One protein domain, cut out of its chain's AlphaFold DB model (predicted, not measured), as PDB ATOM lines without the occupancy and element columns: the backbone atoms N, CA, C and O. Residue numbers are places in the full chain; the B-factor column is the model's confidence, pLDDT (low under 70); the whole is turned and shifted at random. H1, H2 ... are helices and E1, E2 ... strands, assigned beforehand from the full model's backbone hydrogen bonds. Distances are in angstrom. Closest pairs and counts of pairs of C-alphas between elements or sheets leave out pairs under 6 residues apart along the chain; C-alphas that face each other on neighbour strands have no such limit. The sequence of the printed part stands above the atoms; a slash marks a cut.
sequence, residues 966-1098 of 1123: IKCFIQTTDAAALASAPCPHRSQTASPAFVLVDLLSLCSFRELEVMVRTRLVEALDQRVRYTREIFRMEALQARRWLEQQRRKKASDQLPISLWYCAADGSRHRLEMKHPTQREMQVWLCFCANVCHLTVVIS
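This is residues 966 to 1098 of the 1123 residues of the protein "PHD-type domain-containing protein" of Nothophytophthora sp. Chile5 (UniProt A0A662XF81). A strongly twisted sheet of five strands has the long helix H2 crossing one face, with H5 at the end of the sheet where E3 ends and E5 begins, and H3 and H4 beyond the opposite end. The short helix H1 is over the sheet near E3 and E4, and a long loop, residues 981 to 993, leads from it to E2. The printed part has 133 residues, with five named helices and five named strands in the order E1 H1 E2 H2 H3 H4 E3 E4 H5 E5. The mixed sheet runs E2 E1 E5 E3 E4, and the class is mixed, helices and strands. The whole is compact, with a radius of gyration of the C-alphas of 15.0 A and spans of 41 by 38 by 26 A.

E1, residues 966 to 971, is antiparallel to edge strand E2, residues 994 to 998, with N 968 and O 995 2.8 A apart. E1 is parallel to E5, residues 1090 to 1097, with N 969 and O 1093 2.9 A apart. E5 is antiparallel to E3, residues 1056 to 1062, with N 1059 and O 1094 2.9 A apart. E3 forms a hairpin with edge strand E4, residues 1067 to 1069, where N 1060 and O 1068 are 2.9 A apart. H1, residues 975 to 980, is on the sheet at a height of 8.7 A, only just over E3 with 3 C-alphas. H2, residues 1005 to 1021, runs across the strands at a height of 7.8 A, at 68 degrees to E1 on the local plane. H2 and H5, residues 1079 to 1089, on one face of the sheet, make two layers with it. E4, H5 and E5 form a split strand-helix-strand unit, two strands running the same way with E3 between them; its crossover is right-handed. H3, residues 1024 to 1031, only just touches H2, with 3 pairs of C-alphas within 8 A, and only at the corner. H4, residues 1035 to 1047, touches H2 at a shallow tilt of 31 degrees, opposite ways; the closest C-alphas, of Asp 1021 and Arg 1039, are 6.7 A apart. Every O i to N i+4 pair is within hydrogen-bond range in H2, H3, H4 and H5; in H1 it is 1 of 2.

E1 begins at C-alpha 966, (41.505, 3.753, -27.720). H2 measures 24.4 A, H4 18.4 A and E3 19.3 A. E5 measures 19.7 A and ends at C-alpha 1097, (27.568, -7.216, -21.610).

The C-alphas farthest apart, of Glu 1034 and Gln 1077, are 43.4 A apart. The printed part has no cut. The link from H1 to E2 is long, and residues 1047 to 1052 stand free. Residues 984 to 993, 1020 to 1021 and 1074 to 1075 have pLDDT under 70.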
ATOM      1  N   ILE A 966      42.111   4.828 -26.939       87.31
ATOM      2  CA  ILE A 966      41.505   3.753 -27.720       87.31
ATOM      3  C   ILE A 966      39.977   3.811 -27.633       87.31
ATOM      4  O   ILE A 966      39.397   4.121 -26.591       87.31
ATOM      5  N   LYS A 967      39.311   3.514 -28.753       89.81
ATOM      6  CA  LYS A 967      37.846   3.451 -28.842       89.81
ATOM      7  C   LYS A 967      37.348   2.149 -28.216       89.81
ATOM      8  O   LYS A 967      37.850   1.069 -28.518       89.81
ATOM      9  N   CYS A 968      36.365   2.274 -27.337       90.88
ATOM     10  CA  CYS A 968      35.810   1.207 -26.518       90.88
ATOM     11  C   CYS A 968      34.306   1.092 -26.803       90.88
ATOM     12  O   CYS A 968      33.493   1.807 -26.215       90.88
ATOM     13  N   PHE A 969      33.942   0.232 -27.751       90.88
ATOM     14  CA  PHE A 969      32.557  -0.005 -28.167       90.88
ATOM     15  C   PHE A 969      31.805  -0.851 -27.135       90.88
ATOM     16  O   PHE A 969      32.420  -1.671 -26.460       90.88
ATOM     17  N   ILE A 970      30.482  -0.709 -27.036       87.44
ATOM     18  CA  ILE A 970      29.643  -1.507 -26.125       87.44
ATOM     19  C   ILE A 970      28.621  -2.297 -26.950       87.44
ATOM     20  O   ILE A 970      27.999  -1.740 -27.855       87.44
ATOM     21  N   GLN A 971      28.463  -3.589 -26.656       88.44
ATOM     22  CA  GLN A 971      27.536  -4.503 -27.333       88.44
ATOM     23  C   GLN A 971      26.836  -5.420 -26.310       88.44
ATOM     24  O   GLN A 971      27.443  -5.851 -25.331       88.44
ATOM     25  N   THR A 972      25.557  -5.725 -26.540       84.44
ATOM     26  CA  THR A 972      24.722  -6.639 -25.720       84.44
ATOM     27  C   THR A 972      24.317  -7.917 -26.464       84.44
ATOM     28  O   THR A 972      23.437  -8.655 -26.032       84.44
ATOM     29  N   THR A 973      24.966  -8.191 -27.596       79.75
ATOM     30  CA  THR A 973      24.877  -9.457 -28.337       79.75
ATOM     31  C   THR A 973      25.615 -10.586 -27.620       79.75
ATOM     32  O   THR A 973      26.556 -10.335 -26.868       79.75
ATOM     33  N   ASP A 974      25.243 -11.833 -27.915       78.75
ATOM     34  CA  ASP A 974      25.952 -13.022 -27.430       78.75
ATOM     35  C   ASP A 974      27.457 -12.975 -27.775       78.75
ATOM     36  O   ASP A 974      27.866 -12.647 -28.895       78.75
ATOM     37  N   ALA A 975      28.286 -13.332 -26.795       77.06
ATOM     38  CA  ALA A 975      29.729 -13.450 -26.933       77.06
ATOM     39  C   ALA A 975      30.138 -14.546 -27.937       77.06
ATOM     40  O   ALA A 975      31.192 -14.419 -28.559       77.06
ATOM     41  N   ALA A 976      29.316 -15.584 -28.141       82.06
ATOM     42  CA  ALA A 976      29.561 -16.588 -29.179       82.06
ATOM     43  C   ALA A 976      29.437 -15.993 -30.593       82.06
ATOM     44  O   ALA A 976      30.285 -16.248 -31.447       82.06
ATOM     45  N   ALA A 977      28.443 -15.127 -30.825       83.81
ATOM     46  CA  ALA A 977      28.263 -14.437 -32.105       83.81
ATOM     47  C   ALA A 977      29.389 -13.424 -32.396       83.81
ATOM     48  O   ALA A 977      29.767 -13.232 -33.551       83.81
ATOM     49  N   LEU A 978      29.979 -12.800 -31.367       82.81
ATOM     50  CA  LEU A 978      31.145 -11.923 -31.544       82.81
ATOM     51  C   LEU A 978      32.410 -12.654 -32.009       82.81
ATOM     52  O   LEU A 978      33.233 -12.036 -32.685       82.81
ATOM     53  N   ALA A 979      32.575 -13.924 -31.630       80.50
ATOM     54  CA  ALA A 979      33.773 -14.704 -31.932       80.50
ATOM     55  C   ALA A 979      33.889 -15.057 -33.426       80.50
ATOM     56  O   ALA A 979      34.995 -15.112 -33.956       80.50
ATOM     57  N   SER A 980      32.755 -15.274 -34.100       81.31
ATOM     58  CA  SER A 980      32.684 -15.565 -35.538       81.31
ATOM     59  C   SER A 980      32.426 -14.327 -36.405       81.31
ATOM     60  O   SER A 980      32.777 -14.327 -37.584       81.31
ATOM     61  N   ALA A 981      31.837 -13.260 -35.853       81.69
ATOM     62  CA  ALA A 981      31.550 -12.047 -36.610       81.69
ATOM     63  C   ALA A 981      32.839 -11.276 -36.980       81.69
ATOM     64  O   ALA A 981      33.591 -10.881 -36.075       81.69
ATOM     65  N   PRO A 982      33.078 -10.977 -38.277       78.00
ATOM     66  CA  PRO A 982      34.229 -10.190 -38.709       78.00
ATOM     67  C   PRO A 982      34.198  -8.783 -38.106       78.00
ATOM     68  O   PRO A 982      33.149  -8.241 -37.750       78.00
ATOM     69  N   CYS A 983      35.377  -8.182 -37.956       76.31
ATOM     70  CA  CYS A 983      35.509  -6.971 -37.164       76.31
ATOM     71  C   CYS A 983      34.843  -5.752 -37.850       76.31
ATOM     72  O   CYS A 983      35.156  -5.451 -39.004       76.31
ATOM     73  N   PRO A 984      33.966  -4.991 -37.157       63.56
ATOM     74  CA  PRO A 984      33.090  -3.998 -37.793       63.56
ATOM     75  C   PRO A 984      33.805  -2.771 -38.375       63.56
ATOM     76  O   PRO A 984      33.182  -2.014 -39.107       63.56
ATOM     77  N   HIS A 985      35.111  -2.597 -38.138       65.06
ATOM     78  CA  HIS A 985      35.911  -1.537 -38.764       65.06
ATOM     79  C   HIS A 985      35.923  -1.611 -40.307       65.06
ATOM     80  O   HIS A 985      36.329  -0.654 -40.960       65.06
ATOM     81  N   ARG A 986      35.493  -2.743 -40.888       55.66
ATOM     82  CA  ARG A 986      35.394  -2.980 -42.336       55.66
ATOM     83  C   ARG A 986      33.965  -2.858 -42.900       55.66
ATOM     84  O   ARG A 986      33.772  -3.102 -44.085       55.66
ATOM     85  N   SER A 987      32.966  -2.492 -42.084       50.59
ATOM     86  CA  SER A 987      31.569  -2.287 -42.505       50.59
ATOM     87  C   SER A 987      31.136  -0.839 -42.265       50.59
ATOM     88  O   SER A 987      31.159  -0.364 -41.134       50.59
ATOM     89  N   GLN A 988      30.701  -0.137 -43.314       43.59
ATOM     90  CA  GLN A 988      30.314   1.285 -43.258       43.59
ATOM     91  C   GLN A 988      28.885   1.524 -42.720       43.59
ATOM     92  O   GLN A 988      28.248   2.524 -43.040       43.59
ATOM     93  N   THR A 989      28.351   0.601 -41.918       44.25
ATOM     94  CA  THR A 989      27.011   0.726 -41.318       44.25
ATOM     95  C   THR A 989      27.046   1.528 -40.007       44.25
ATOM     96  O   THR A 989      28.111   1.760 -39.436       44.25
ATOM     97  N   ALA A 990      25.885   2.038 -39.575       43.44
ATOM     98  CA  ALA A 990      25.772   3.118 -38.587       43.44
ATOM     99  C   ALA A 990      26.619   2.904 -37.312       43.44
ATOM    100  O   ALA A 990      26.490   1.891 -36.624       43.44
ATOM    101  N   SER A 991      27.471   3.886 -36.989       46.97
ATOM    102  CA  SER A 991      28.490   3.747 -35.941       46.97
ATOM    103  C   SER A 991      27.873   3.502 -34.554       46.97
ATOM    104  O   SER A 991      27.219   4.407 -34.024       46.97
ATOM    105  N   PRO A 992      28.148   2.360 -33.893       61.72
ATOM    106  CA  PRO A 992      27.783   2.174 -32.493       61.72
ATOM    107  C   PRO A 992      28.561   3.167 -31.622       61.72
ATOM    108  O   PRO A 992      29.724   3.478 -31.901       61.72
ATOM    109  N   ALA A 993      27.934   3.678 -30.559       66.19
ATOM    110  CA  ALA A 993      28.628   4.597 -29.664       66.19
ATOM    111  C   ALA A 993      29.741   3.883 -28.873       66.19
ATOM    112  O   ALA A 993      29.703   2.673 -28.628       66.19
ATOM    113  N   PHE A 994      30.749   4.668 -28.501       81.31
ATOM    114  CA  PHE A 994      31.974   4.215 -27.861       81.31
ATOM    115  C   PHE A 994      32.369   5.154 -26.718       81.31
ATOM    116  O   PHE A 994      32.033   6.339 -26.711       81.31
ATOM    117  N   VAL A 995      33.129   4.607 -25.777       79.88
ATOM    118  CA  VAL A 995      33.889   5.331 -24.755       79.88
ATOM    119  C   VAL A 995      35.327   5.518 -25.265       79.88
ATOM    120  O   VAL A 995      35.798   4.718 -26.075       79.88
ATOM    121  N   LEU A 996      36.035   6.561 -24.823       84.69
ATOM    122  CA  LEU A 996      37.482   6.692 -25.034       84.69
ATOM    123  C   LEU A 996      38.240   6.250 -23.780       84.69
ATOM    124  O   LEU A 996      37.843   6.568 -22.660       84.69
ATOM    125  N   VAL A 997      39.311   5.493 -23.991       86.25
ATOM    126  CA  VAL A 997      40.061   4.774 -22.959       86.25
ATOM    127  C   VAL A 997      41.548   5.071 -23.114       86.25
ATOM    128  O   VAL A 997      42.131   4.665 -24.115       86.25
ATOM    129  N   ASP A 998      42.164   5.741 -22.135       89.31
ATOM    130  CA  ASP A 998      43.623   5.901 -22.087       89.31
ATOM    131  C   ASP A 998      44.271   4.645 -21.484       89.31
ATOM    132  O   ASP A 998      44.206   4.429 -20.272       89.31
ATOM    133  N   LEU A 999      44.906   3.816 -22.315       86.00
ATOM    134  CA  LEU A 999      45.617   2.620 -21.856       86.00
ATOM    135  C   LEU A 999      46.947   2.907 -21.150       86.00
ATOM    136  O   LEU A 999      47.389   2.054 -20.387       86.00
ATOM    137  N   LEU A1000      47.585   4.064 -21.355       80.06
ATOM    138  CA  LEU A1000      48.810   4.408 -20.616       80.06
ATOM    139  C   LEU A1000      48.511   4.921 -19.201       80.06
ATOM    140  O   LEU A1000      49.401   4.911 -18.355       80.06
ATOM    141  N   SER A1001      47.262   5.307 -18.923       83.06
ATOM    142  CA  SER A1001      46.793   5.621 -17.565       83.06
ATOM    143  C   SER A1001      46.570   4.386 -16.673       83.06
ATOM    144  O   SER A1001      46.274   4.535 -15.488       83.06
ATOM    145  N   LEU A1002      46.706   3.172 -17.224       86.88
ATOM    146  CA  LEU A1002      46.343   1.905 -16.584       86.88
ATOM    147  C   LEU A1002      47.551   0.956 -16.516       86.88
ATOM    148  O   LEU A1002      48.286   0.774 -17.487       86.88
ATOM    149  N   CYS A1003      47.729   0.296 -15.374       85.50
ATOM    150  CA  CYS A1003      48.827  -0.641 -15.126       85.50
ATOM    151  C   CYS A1003      48.426  -2.118 -15.282       85.50
ATOM    152  O   CYS A1003      49.295  -2.993 -15.243       85.50
ATOM    153  N   SER A1004      47.131  -2.424 -15.431       89.44
ATOM    154  CA  SER A1004      46.635  -3.802 -15.504       89.44
ATOM    155  C   SER A1004      45.279  -3.945 -16.202       89.44
ATOM    156  O   SER A1004      44.454  -3.028 -16.218       89.44
ATOM    157  N   PHE A1005      44.982  -5.161 -16.676       87.56
ATOM    158  CA  PHE A1005      43.651  -5.526 -17.178       87.56
ATOM    159  C   PHE A1005      42.544  -5.304 -16.134       87.56
ATOM    160  O   PHE A1005      41.423  -4.947 -16.487       87.56
ATOM    161  N   ARG A1006      42.849  -5.469 -14.839       86.12
ATOM    162  CA  ARG A1006      41.891  -5.236 -13.748       86.12
ATOM    163  C   ARG A1006      41.509  -3.760 -13.629       86.12
ATOM    164  O   ARG A1006      40.341  -3.453 -13.408       86.12
ATOM    165  N   GLU A1007      42.465  -2.850 -13.795       87.75
ATOM    166  CA  GLU A1007      42.185  -1.410 -13.849       87.75
ATOM    167  C   GLU A1007      41.388  -1.049 -15.107       87.75
ATOM    168  O   GLU A1007      40.434  -0.279 -15.007       87.75
ATOM    169  N   LEU A1008      41.698  -1.667 -16.254       89.88
ATOM    170  CA  LEU A1008      40.902  -1.534 -17.477       89.88
ATOM    171  C   LEU A1008      39.442  -1.951 -17.255       89.88
ATOM    172  O   LEU A1008      38.543  -1.201 -17.622       89.88
ATOM    173  N   GLU A1009      39.184  -3.090 -16.609       87.12
ATOM    174  CA  GLU A1009      37.818  -3.531 -16.300       87.12
ATOM    175  C   GLU A1009      37.098  -2.569 -15.338       87.12
ATOM    176  O   GLU A1009      35.951  -2.195 -15.585       87.12
ATOM    177  N   VAL A1010      37.760  -2.126 -14.263       85.56
ATOM    178  CA  VAL A1010      37.179  -1.190 -13.279       85.56
ATOM    179  C   VAL A1010      36.869   0.169 -13.912       85.56
ATOM    180  O   VAL A1010      35.793   0.729 -13.681       85.56
ATOM    181  N   MET A1011      37.772   0.691 -14.740       88.12
ATOM    182  CA  MET A1011      37.572   1.947 -15.459       88.12
ATOM    183  C   MET A1011      36.468   1.799 -16.514       88.12
ATOM    184  O   MET A1011      35.568   2.637 -16.543       88.12
ATOM    185  N   VAL A1012      36.436   0.707 -17.290       86.88
ATOM    186  CA  VAL A1012      35.346   0.421 -18.242       86.88
ATOM    187  C   VAL A1012      33.999   0.321 -17.525       86.88
ATOM    188  O   VAL A1012      33.056   0.986 -17.945       86.88
ATOM    189  N   ARG A1013      33.895  -0.421 -16.411       83.69
ATOM    190  CA  ARG A1013      32.676  -0.483 -15.573       83.69
ATOM    191  C   ARG A1013      32.235   0.907 -15.107       83.69
ATOM    192  O   ARG A1013      31.043   1.201 -15.117       83.69
ATOM    193  N   THR A1014      33.181   1.761 -14.721       82.50
ATOM    194  CA  THR A1014      32.898   3.117 -14.224       82.50
ATOM    195  C   THR A1014      32.417   4.039 -15.348       82.50
ATOM    196  O   THR A1014      31.321   4.595 -15.258       82.50
ATOM    197  N   ARG A1015      33.170   4.136 -16.452       82.31
ATOM    198  CA  ARG A1015      32.820   4.968 -17.616       82.31
ATOM    199  C   ARG A1015      31.557   4.497 -18.334       82.31
ATOM    200  O   ARG A1015      30.826   5.327 -18.863       82.31
ATOM    201  N   LEU A1016      31.268   3.194 -18.328       79.75
ATOM    202  CA  LEU A1016      30.012   2.631 -18.828       79.75
ATOM    203  C   LEU A1016      28.808   3.214 -18.072       79.75
ATOM    204  O   LEU A1016      27.864   3.678 -18.703       79.75
ATOM    205  N   VAL A1017      28.855   3.236 -16.736       74.44
ATOM    206  CA  VAL A1017      27.777   3.807 -15.909       74.44
ATOM    207  C   VAL A1017      27.631   5.313 -16.152       74.44
ATOM    208  O   VAL A1017      26.513   5.786 -16.334       74.44
ATOM    209  N   GLU A1018      28.738   6.057 -16.230       76.94
ATOM    210  CA  GLU A1018      28.724   7.500 -16.534       76.94
ATOM    211  C   GLU A1018      28.124   7.808 -17.919       76.94
ATOM    212  O   GLU A1018      27.258   8.674 -18.049       76.94
ATOM    213  N   ALA A1019      28.542   7.081 -18.959       72.81
ATOM    214  CA  ALA A1019      28.080   7.293 -20.331       72.81
ATOM    215  C   ALA A1019      26.590   6.955 -20.522       72.81
ATOM    216  O   ALA A1019      25.916   7.584 -21.341       72.81
ATOM    217  N   LEU A1020      26.074   5.980 -19.766       68.25
ATOM    218  CA  LEU A1020      24.665   5.580 -19.791       68.25
ATOM    219  C   LEU A1020      23.765   6.537 -19.002       68.25
ATOM    220  O   LEU A1020      22.608   6.720 -19.386       68.25
ATOM    221  N   ASP A1021      24.287   7.198 -17.964       67.25
ATOM    222  CA  ASP A1021      23.546   8.251 -17.259       67.25
ATOM    223  C   ASP A1021      23.389   9.517 -18.120       67.25
ATOM    224  O   ASP A1021      22.355  10.178 -18.103       67.25
ATOM    225  N   GLN A1022      24.385   9.810 -18.961       73.81
ATOM    226  CA  GLN A1022      24.363  10.944 -19.891       73.81
ATOM    227  C   GLN A1022      23.525  10.714 -21.165       73.81
ATOM    228  O   GLN A1022      23.289  11.665 -21.911       73.81
ATOM    229  N   ARG A1023      23.110   9.475 -21.490       76.81
ATOM    230  CA  ARG A1023      22.538   9.136 -22.816       76.81
ATOM    231  C   ARG A1023      21.305   8.228 -22.766       76.81
ATOM    232  O   ARG A1023      21.309   7.123 -23.302       76.81
ATOM    233  N   VAL A1024      20.205   8.770 -22.242       73.00
ATOM    234  CA  VAL A1024      18.851   8.168 -22.174       73.00
ATOM    235  C   VAL A1024      18.483   7.268 -23.373       73.00
ATOM    236  O   VAL A1024      18.092   6.120 -23.165       73.00
ATOM    237  N   ARG A1025      18.628   7.741 -24.624       74.19
ATOM    238  CA  ARG A1025      18.280   6.952 -25.831       74.19
ATOM    239  C   ARG A1025      19.149   5.699 -26.003       74.19
ATOM    240  O   ARG A1025      18.620   4.606 -26.177       74.19
ATOM    241  N   TYR A1026      20.465   5.853 -25.876       71.50
ATOM    242  CA  TYR A1026      21.448   4.776 -26.025       71.50
ATOM    243  C   TYR A1026      21.260   3.679 -24.965       71.50
ATOM    244  O   TYR A1026      21.348   2.487 -25.254       71.50
ATOM    245  N   THR A1027      20.907   4.083 -23.744       75.81
ATOM    246  CA  THR A1027      20.565   3.168 -22.652       75.81
ATOM    247  C   THR A1027      19.335   2.311 -22.987       75.81
ATOM    248  O   THR A1027      19.336   1.112 -22.702       75.81
ATOM    249  N   ARG A1028      18.321   2.873 -23.661       80.31
ATOM    250  CA  ARG A1028      17.145   2.114 -24.129       80.31
ATOM    251  C   ARG A1028      17.469   1.172 -25.293       80.31
ATOM    252  O   ARG A1028      16.984   0.044 -25.301       80.31
ATOM    253  N   GLU A1029      18.310   1.597 -26.232       79.19
ATOM    254  CA  GLU A1029      18.763   0.777 -27.369       79.19
ATOM    255  C   GLU A1029      19.577  -0.450 -26.918       79.19
ATOM    256  O   GLU A1029      19.302  -1.565 -27.361       79.19
ATOM    257  N   ILE A1030      20.542  -0.267 -26.008       78.88
ATOM    258  CA  ILE A1030      21.444  -1.343 -25.566       78.88
ATOM    259  C   ILE A1030      20.777  -2.322 -24.595       78.88
ATOM    260  O   ILE A1030      20.934  -3.533 -24.760       78.88
ATOM    261  N   PHE A1031      20.053  -1.829 -23.586       81.31
ATOM    262  CA  PHE A1031      19.502  -2.684 -22.524       81.31
ATOM    263  C   PHE A1031      18.075  -3.165 -22.800       81.31
ATOM    264  O   PHE A1031      17.583  -4.014 -22.064       81.31
ATOM    265  N   ARG A1032      17.398  -2.633 -23.834       86.00
ATOM    266  CA  ARG A1032      15.967  -2.870 -24.124       86.00
ATOM    267  C   ARG A1032      15.042  -2.567 -22.930       86.00
ATOM    268  O   ARG A1032      13.950  -3.113 -22.818       86.00
ATOM    269  N   MET A1033      15.486  -1.675 -22.046       83.94
ATOM    270  CA  MET A1033      14.813  -1.244 -20.818       83.94
ATOM    271  C   MET A1033      14.640   0.273 -20.839       83.94
ATOM    272  O   MET A1033      15.417   0.976 -21.484       83.94
ATOM    273  N   GLU A1034      13.672   0.807 -20.094       85.62
ATOM    274  CA  GLU A1034      13.579   2.260 -19.944       85.62
ATOM    275  C   GLU A1034      14.792   2.831 -19.202       85.62
ATOM    276  O   GLU A1034      15.307   2.215 -18.266       85.62
ATOM    277  N   ALA A1035      15.255   4.020 -19.594       76.69
ATOM    278  CA  ALA A1035      16.566   4.522 -19.165       76.69
ATOM    279  C   ALA A1035      16.694   4.645 -17.636       76.69
ATOM    280  O   ALA A1035      17.732   4.322 -17.063       76.69
ATOM    281  N   LEU A1036      15.612   5.038 -16.958       80.19
ATOM    282  CA  LEU A1036      15.552   5.147 -15.497       80.19
ATOM    283  C   LEU A1036      15.520   3.765 -14.806       80.19
ATOM    284  O   LEU A1036      16.057   3.604 -13.709       80.19
ATOM    285  N   GLN A1037      14.953   2.747 -15.460       83.75
ATOM    286  CA  GLN A1037      14.971   1.355 -15.000       83.75
ATOM    287  C   GLN A1037      16.373   0.748 -15.164       83.75
ATOM    288  O   GLN A1037      16.898   0.152 -14.223       83.75
ATOM    289  N   ALA A1038      17.006   0.965 -16.319       79.81
ATOM    290  CA  ALA A1038      18.383   0.563 -16.594       79.81
ATOM    291  C   ALA A1038      19.380   1.259 -15.652       79.81
ATOM    292  O   ALA A1038      20.233   0.588 -15.080       79.81
ATOM    293  N   ARG A1039      19.228   2.568 -15.388       77.62
ATOM    294  CA  ARG A1039      20.018   3.301 -14.382       77.62
ATOM    295  C   ARG A1039      19.898   2.660 -12.997       77.62
ATOM    296  O   ARG A1039      20.916   2.326 -12.396       77.62
ATOM    297  N   ARG A1040      18.673   2.426 -12.505       83.31
ATOM    298  CA  ARG A1040      18.436   1.748 -11.211       83.31
ATOM    299  C   ARG A1040      19.088   0.364 -11.162       83.31
ATOM    300  O   ARG A1040      19.674   0.004 -10.146       83.31
ATOM    301  N   TRP A1041      19.014  -0.395 -12.252       82.75
ATOM    302  CA  TRP A1041      19.622  -1.719 -12.367       82.75
ATOM    303  C   TRP A1041      21.160  -1.649 -12.379       82.75
ATOM    304  O   TRP A1041      21.800  -2.383 -11.634       82.75
ATOM    305  N   LEU A1042      21.773  -0.711 -13.106       78.75
ATOM    306  CA  LEU A1042      23.222  -0.458 -13.076       78.75
ATOM    307  C   LEU A1042      23.699  -0.019 -11.683       78.75
ATOM    308  O   LEU A1042      24.709  -0.522 -11.188       78.75
ATOM    309  N   GLU A1043      22.954   0.858 -11.005       80.50
ATOM    310  CA  GLU A1043      23.235   1.262  -9.622       80.50
ATOM    311  C   GLU A1043      23.110   0.092  -8.632       80.50
ATOM    312  O   GLU A1043      23.923  -0.014  -7.713       80.50
ATOM    313  N   GLN A1044      22.146  -0.817  -8.817       84.94
ATOM    314  CA  GLN A1044      22.050  -2.061  -8.043       84.94
ATOM    315  C   GLN A1044      23.246  -2.983  -8.315       84.94
ATOM    316  O   GLN A1044      23.852  -3.486  -7.372       84.94
ATOM    317  N   GLN A1045      23.628  -3.176  -9.580       79.88
ATOM    318  CA  GLN A1045      24.763  -4.022  -9.966       79.88
ATOM    319  C   GLN A1045      26.092  -3.460  -9.432       79.88
ATOM    320  O   GLN A1045      26.918  -4.228  -8.948       79.88
ATOM    321  N   ARG A1046      26.270  -2.129  -9.392       79.69
ATOM    322  CA  ARG A1046      27.424  -1.461  -8.752       79.69
ATOM    323  C   ARG A1046      27.513  -1.722  -7.239       79.69
ATOM    324  O   ARG A1046      28.612  -1.697  -6.694       79.69
ATOM    325  N   ARG A1047      26.383  -1.961  -6.560       82.00
ATOM    326  CA  ARG A1047      26.318  -2.255  -5.110       82.00
ATOM    327  C   ARG A1047      26.536  -3.735  -4.769       82.00
ATOM    328  O   ARG A1047      26.730  -4.051  -3.597       82.00
ATOM    329  N   LYS A1048      26.497  -4.643  -5.749       85.31
ATOM    330  CA  LYS A1048      26.769  -6.074  -5.538       85.31
ATOM    331  C   LYS A1048      28.269  -6.356  -5.402       85.31
ATOM    332  O   LYS A1048      29.102  -5.609  -5.927       85.31
ATOM    333  N   LYS A1049      28.615  -7.471  -4.743       84.75
ATOM    334  CA  LYS A1049      30.000  -7.970  -4.681       84.75
ATOM    335  C   LYS A1049      30.480  -8.300  -6.093       84.75
ATOM    336  O   LYS A1049      29.669  -8.646  -6.943       84.75
ATOM    337  N   ALA A1050      31.791  -8.242  -6.330       74.69
ATOM    338  CA  ALA A1050      32.385  -8.458  -7.656       74.69
ATOM    339  C   ALA A1050      31.956  -9.782  -8.332       74.69
ATOM    340  O   ALA A1050      31.804  -9.811  -9.547       74.69
ATOM    341  N   SER A1051      31.702 -10.832  -7.544       78.38
ATOM    342  CA  SER A1051      31.170 -12.133  -7.979       78.38
ATOM    343  C   SER A1051      29.731 -12.100  -8.504       78.38
ATOM    344  O   SER A1051      29.364 -12.953  -9.306       78.38
ATOM    345  N   ASP A1052      28.921 -11.142  -8.050       81.94
ATOM    346  CA  ASP A1052      27.472 -11.093  -8.288       81.94
ATOM    347  C   ASP A1052      27.075  -9.927  -9.220       81.94
ATOM    348  O   ASP A1052      25.895  -9.760  -9.554       81.94
ATOM    349  N   GLN A1053      28.051  -9.105  -9.635       81.50
ATOM    350  CA  GLN A1053      27.882  -8.100 -10.687       81.50
ATOM    351  C   GLN A1053      27.722  -8.764 -12.060       81.50
ATOM    352  O   GLN A1053      28.023  -9.938 -12.251       81.50
ATOM    353  N   LEU A1054      27.306  -7.975 -13.053       80.75
ATOM    354  CA  LEU A1054      27.216  -8.439 -14.436       80.75
ATOM    355  C   LEU A1054      28.548  -9.030 -14.936       80.75
ATOM    356  O   LEU A1054      29.592  -8.374 -14.780       80.75
ATOM    357  N   PRO A1055      28.512 -10.211 -15.586       82.75
ATOM    358  CA  PRO A1055      29.634 -10.714 -16.354       82.75
ATOM    359  C   PRO A1055      29.803  -9.835 -17.595       82.75
ATOM    360  O   PRO A1055      29.009  -9.863 -18.535       82.75
ATOM    361  N   ILE A1056      30.856  -9.025 -17.571       88.62
ATOM    362  CA  ILE A1056      31.328  -8.267 -18.724       88.62
ATOM    363  C   ILE A1056      32.482  -9.069 -19.312       88.62
ATOM    364  O   ILE A1056      33.436  -9.379 -18.602       88.62
ATOM    365  N   SER A1057      32.413  -9.400 -20.601       90.62
ATOM    366  CA  SER A1057      33.581  -9.909 -21.321       90.62
ATOM    367  C   SER A1057      34.177  -8.795 -22.170       90.62
ATOM    368  O   SER A1057      33.497  -8.181 -22.992       90.62
ATOM    369  N   LEU A1058      35.453  -8.500 -21.931       92.12
ATOM    370  CA  LEU A1058      36.212  -7.577 -22.761       92.12
ATOM    371  C   LEU A1058      36.800  -8.351 -23.942       92.12
ATOM    372  O   LEU A1058      37.360  -9.436 -23.781       92.12
ATOM    373  N   TRP A1059      36.677  -7.771 -25.124       93.38
ATOM    374  CA  TRP A1059      37.263  -8.251 -26.367       93.38
ATOM    375  C   TRP A1059      38.110  -7.135 -26.964       93.38
ATOM    376  O   TRP A1059      37.804  -5.960 -26.765       93.38
ATOM    377  N   TYR A1060      39.148  -7.473 -27.718       94.06
ATOM    378  CA  TYR A1060      39.908  -6.493 -28.486       94.06
ATOM    379  C   TYR A1060      40.123  -6.944 -29.924       94.06
ATOM    380  O   TYR A1060      40.238  -8.136 -30.205       94.06
ATOM    381  N   CYS A1061      40.171  -5.967 -30.826       93.25
ATOM    382  CA  CYS A1061      40.677  -6.151 -32.178       93.25
ATOM    383  C   CYS A1061      42.192  -5.953 -32.156       93.25
ATOM    384  O   CYS A1061      42.652  -4.893 -31.717       93.25
ATOM    385  N   ALA A1062      42.954  -6.931 -32.635       89.69
ATOM    386  CA  ALA A1062      44.390  -6.788 -32.857       89.69
ATOM    387  C   ALA A1062      44.684  -6.068 -34.194       89.69
ATOM    388  O   ALA A1062      43.773  -5.750 -34.967       89.69
ATOM    389  N   ALA A1063      45.962  -5.776 -34.457       80.75
ATOM    390  CA  ALA A1063      46.426  -5.087 -35.666       80.75
ATOM    391  C   ALA A1063      46.216  -5.879 -36.973       80.75
ATOM    392  O   ALA A1063      46.140  -5.279 -38.042       80.75
ATOM    393  N   ASP A1064      46.070  -7.202 -36.889       83.75
ATOM    394  CA  ASP A1064      45.715  -8.097 -38.000       83.75
ATOM    395  C   ASP A1064      44.199  -8.143 -38.294       83.75
ATOM    396  O   ASP A1064      43.755  -8.825 -39.217       83.75
ATOM    397  N   GLY A1065      43.386  -7.421 -37.513       84.75
ATOM    398  CA  GLY A1065      41.926  -7.424 -37.607       84.75
ATOM    399  C   GLY A1065      41.238  -8.594 -36.893       84.75
ATOM    400  O   GLY A1065      40.003  -8.649 -36.889       84.75
ATOM    401  N   SER A1066      41.995  -9.506 -36.277       85.88
ATOM    402  CA  SER A1066      41.453 -10.616 -35.493       85.88
ATOM    403  C   SER A1066      40.867 -10.133 -34.161       85.88
ATOM    404  O   SER A1066      41.200  -9.059 -33.651       85.88
ATOM    405  N   ARG A1067      39.936 -10.916 -33.604       90.44
ATOM    406  CA  ARG A1067      39.212 -10.601 -32.367       90.44
ATOM    407  C   ARG A1067      39.600 -11.577 -31.265       90.44
ATOM    408  O   ARG A1067      39.368 -12.778 -31.381       90.44
ATOM    409  N   HIS A1068      40.138 -11.054 -30.171       91.19
ATOM    410  CA  HIS A1068      40.562 -11.844 -29.020       91.19
ATOM    411  C   HIS A1068      39.738 -11.491 -27.780       91.19
ATOM    412  O   HIS A1068      39.534 -10.316 -27.466       91.19
ATOM    413  N   ARG A1069      39.302 -12.512 -27.038       93.31
ATOM    414  CA  ARG A1069      38.698 -12.353 -25.710       93.31
ATOM    415  C   ARG A1069      39.798 -12.144 -24.671       93.31
ATOM    416  O   ARG A1069      40.784 -12.875 -24.659       93.31
ATOM    417  N   LEU A1070      39.609 -11.189 -23.767       91.12
ATOM    418  CA  LEU A1070      40.491 -10.985 -22.619       91.12
ATOM    419  C   LEU A1070      40.098 -11.942 -21.491       91.12
ATOM    420  O   LEU A1070      39.022 -11.831 -20.900       91.12
ATOM    421  N   GLU A1071      40.973 -12.902 -21.199       87.06
ATOM    422  CA  GLU A1071      40.822 -13.792 -20.050       87.06
ATOM    423  C   GLU A1071      41.309 -13.110 -18.767       87.06
ATOM    424  O   GLU A1071      42.504 -13.030 -18.490       87.06
ATOM    425  N   MET A1072      40.357 -12.648 -17.960       76.25
ATOM    426  CA  MET A1072      40.586 -11.975 -16.679       76.25
ATOM    427  C   MET A1072      41.007 -12.970 -15.577       76.25
ATOM    428  O   MET A1072      40.225 -13.299 -14.685       76.25
ATOM    429  N   LYS A1073      42.234 -13.496 -15.661       78.00
ATOM    430  CA  LYS A1073      42.838 -14.392 -14.655       78.00
ATOM    431  C   LYS A1073      43.493 -13.590 -13.510       78.00
ATOM    432  O   LYS A1073      43.574 -12.366 -13.559       78.00
ATOM    433  N   HIS A1074      43.862 -14.265 -12.417       65.56
ATOM    434  CA  HIS A1074      44.437 -13.606 -11.235       65.56
ATOM    435  C   HIS A1074      45.885 -13.145 -11.483       65.56
ATOM    436  O   HIS A1074      46.664 -13.946 -11.992       65.56
ATOM    437  N   PRO A1075      46.268 -11.923 -11.053       62.94
ATOM    438  CA  PRO A1075      47.475 -11.249 -11.524       62.94
ATOM    439  C   PRO A1075      48.780 -11.966 -11.164       62.94
ATOM    440  O   PRO A1075      49.233 -11.967 -10.019       62.94
ATOM    441  N   THR A1076      49.422 -12.509 -12.191       76.88
ATOM    442  CA  THR A1076      50.770 -13.080 -12.179       76.88
ATOM    443  C   THR A1076      51.801 -12.091 -12.733       76.88
ATOM    444  O   THR A1076      51.497 -11.236 -13.562       76.88
ATOM    445  N   GLN A1077      53.077 -12.235 -12.355       70.44
ATOM    446  CA  GLN A1077      54.162 -11.383 -12.875       70.44
ATOM    447  C   GLN A1077      54.295 -11.428 -14.416       70.44
ATOM    448  O   GLN A1077      54.769 -10.468 -15.026       70.44
ATOM    449  N   ARG A1078      53.844 -12.520 -15.051       76.75
ATOM    450  CA  ARG A1078      53.825 -12.701 -16.512       76.75
ATOM    451  C   ARG A1078      52.855 -11.734 -17.203       76.75
ATOM    452  O   ARG A1078      53.128 -11.289 -18.315       76.75
ATOM    453  N   GLU A1079      51.765 -11.344 -16.543       77.12
ATOM    454  CA  GLU A1079      50.755 -10.455 -17.130       77.12
ATOM    455  C   GLU A1079      51.246  -9.033 -17.371       77.12
ATOM    456  O   GLU A1079      50.728  -8.382 -18.267       77.12
ATOM    457  N   MET A1080      52.279  -8.550 -16.672       73.44
ATOM    458  CA  MET A1080      52.841  -7.224 -16.967       73.44
ATOM    459  C   MET A1080      53.487  -7.175 -18.366       73.44
ATOM    460  O   MET A1080      53.481  -6.131 -19.015       73.44
ATOM    461  N   GLN A1081      54.005  -8.304 -18.868       77.50
ATOM    462  CA  GLN A1081      54.450  -8.420 -20.262       77.50
ATOM    463  C   GLN A1081      53.254  -8.546 -21.213       77.50
ATOM    464  O   GLN A1081      53.220  -7.863 -22.232       77.50
ATOM    465  N   VAL A1082      52.245  -9.355 -20.863       83.00
ATOM    466  CA  VAL A1082      51.016  -9.515 -21.667       83.00
ATOM    467  C   VAL A1082      50.256  -8.190 -21.808       83.00
ATOM    468  O   VAL A1082      49.764  -7.897 -22.891       83.00
ATOM    469  N   TRP A1083      50.219  -7.358 -20.764       87.38
ATOM    470  CA  TRP A1083      49.643  -6.011 -20.764       87.38
ATOM    471  C   TRP A1083      50.359  -5.089 -21.756       87.38
ATOM    472  O   TRP A1083      49.715  -4.491 -22.612       87.38
ATOM    473  N   LEU A1084      51.695  -5.036 -21.719       80.12
ATOM    474  CA  LEU A1084      52.478  -4.235 -22.668       80.12
ATOM    475  C   LEU A1084      52.320  -4.733 -24.116       80.12
ATOM    476  O   LEU A1084      52.163  -3.921 -25.028       80.12
ATOM    477  N   CYS A1085      52.296  -6.053 -24.332       80.31
ATOM    478  CA  CYS A1085      52.019  -6.644 -25.644       80.31
ATOM    479  C   CYS A1085      50.584  -6.369 -26.120       80.31
ATOM    480  O   CYS A1085      50.377  -6.144 -27.310       80.31
ATOM    481  N   PHE A1086      49.603  -6.341 -25.216       89.50
ATOM    482  CA  PHE A1086      48.234  -5.925 -25.510       89.50
ATOM    483  C   PHE A1086      48.211  -4.458 -25.954       89.50
ATOM    484  O   PHE A1086      47.850  -4.199 -27.099       89.50
ATOM    485  N   CYS A1087      48.696  -3.522 -25.127       86.88
ATOM    486  CA  CYS A1087      48.741  -2.083 -25.426       86.88
ATOM    487  C   CYS A1087      49.460  -1.748 -26.744       86.88
ATOM    488  O   CYS A1087      49.099  -0.785 -27.416       86.88
ATOM    489  N   ALA A1088      50.464  -2.537 -27.140       84.12
ATOM    490  CA  ALA A1088      51.151  -2.362 -28.417       84.12
ATOM    491  C   ALA A1088      50.286  -2.725 -29.641       84.12
ATOM    492  O   ALA A1088      50.454  -2.108 -30.698       84.12
ATOM    493  N   ASN A1089      49.380  -3.703 -29.507       85.12
ATOM    494  CA  ASN A1089      48.701  -4.382 -30.620       85.12
ATOM    495  C   ASN A1089      47.184  -4.144 -30.716       85.12
ATOM    496  O   ASN A1089      46.603  -4.469 -31.750       85.12
ATOM    497  N   VAL A1090      46.525  -3.606 -29.685       91.25
ATOM    498  CA  VAL A1090      45.077  -3.332 -29.729       91.25
ATOM    499  C   VAL A1090      44.738  -2.112 -30.597       91.25
ATOM    500  O   VAL A1090      45.274  -1.022 -30.415       91.25
ATOM    501  N   CYS A1091      43.778  -2.291 -31.506       90.75
ATOM    502  CA  CYS A1091      43.196  -1.236 -32.341       90.75
ATOM    503  C   CYS A1091      41.935  -0.620 -31.715       90.75
ATOM    504  O   CYS A1091      41.710   0.585 -31.806       90.75
ATOM    505  N   HIS A1092      41.087  -1.450 -31.103       91.81
ATOM    506  CA  HIS A1092      39.910  -1.028 -30.341       91.81
ATOM    507  C   HIS A1092      39.454  -2.118 -29.370       91.81
ATOM    508  O   HIS A1092      39.696  -3.308 -29.593       91.81
ATOM    509  N   LEU A1093      38.770  -1.694 -28.307       94.38
ATOM    510  CA  LEU A1093      38.134  -2.564 -27.323       94.38
ATOM    511  C   LEU A1093      36.637  -2.706 -27.646       94.38
ATOM    512  O   LEU A1093      35.999  -1.758 -28.108       94.38
ATOM    513  N   THR A1094      36.063  -3.869 -27.354       93.50
ATOM    514  CA  THR A1094      34.620  -4.118 -27.383       93.50
ATOM    515  C   THR A1094      34.191  -4.735 -26.052       93.50
ATOM    516  O   THR A1094      34.716  -5.759 -25.618       93.50
ATOM    517  N   VAL A1095      33.231  -4.096 -25.398       92.75
ATOM    518  CA  VAL A1095      32.660  -4.471 -24.106       92.75
ATOM    519  C   VAL A1095      31.380  -5.242 -24.373       92.75
ATOM    520  O   VAL A1095      30.388  -4.657 -24.806       92.75
ATOM    521  N   VAL A1096      31.402  -6.549 -24.131       91.31
ATOM    522  CA  VAL A1096      30.241  -7.419 -24.326       91.31
ATOM    523  C   VAL A1096      29.579  -7.652 -22.977       91.31
ATOM    524  O   VAL A1096      30.152  -8.295 -22.093       91.31
ATOM    525  N   ILE A1097      28.381  -7.097 -22.819       89.81
ATOM    526  CA  ILE A1097      27.568  -7.216 -21.610       89.81
ATOM    527  C   ILE A1097      26.559  -8.335 -21.846       89.81
ATOM    528  O   ILE A1097      25.586  -8.146 -22.577       89.81
ATOM    529  N   SER A1098      26.764  -9.489 -21.215       86.94
ATOM    530  CA  SER A1098      25.764 -10.557 -21.231       86.94
ATOM    531  C   SER A1098      24.569 -10.133 -20.377       86.94
ATOM    532  O   SER A1098      24.622 -10.166 -19.145       86.94
TER     533      SER A1098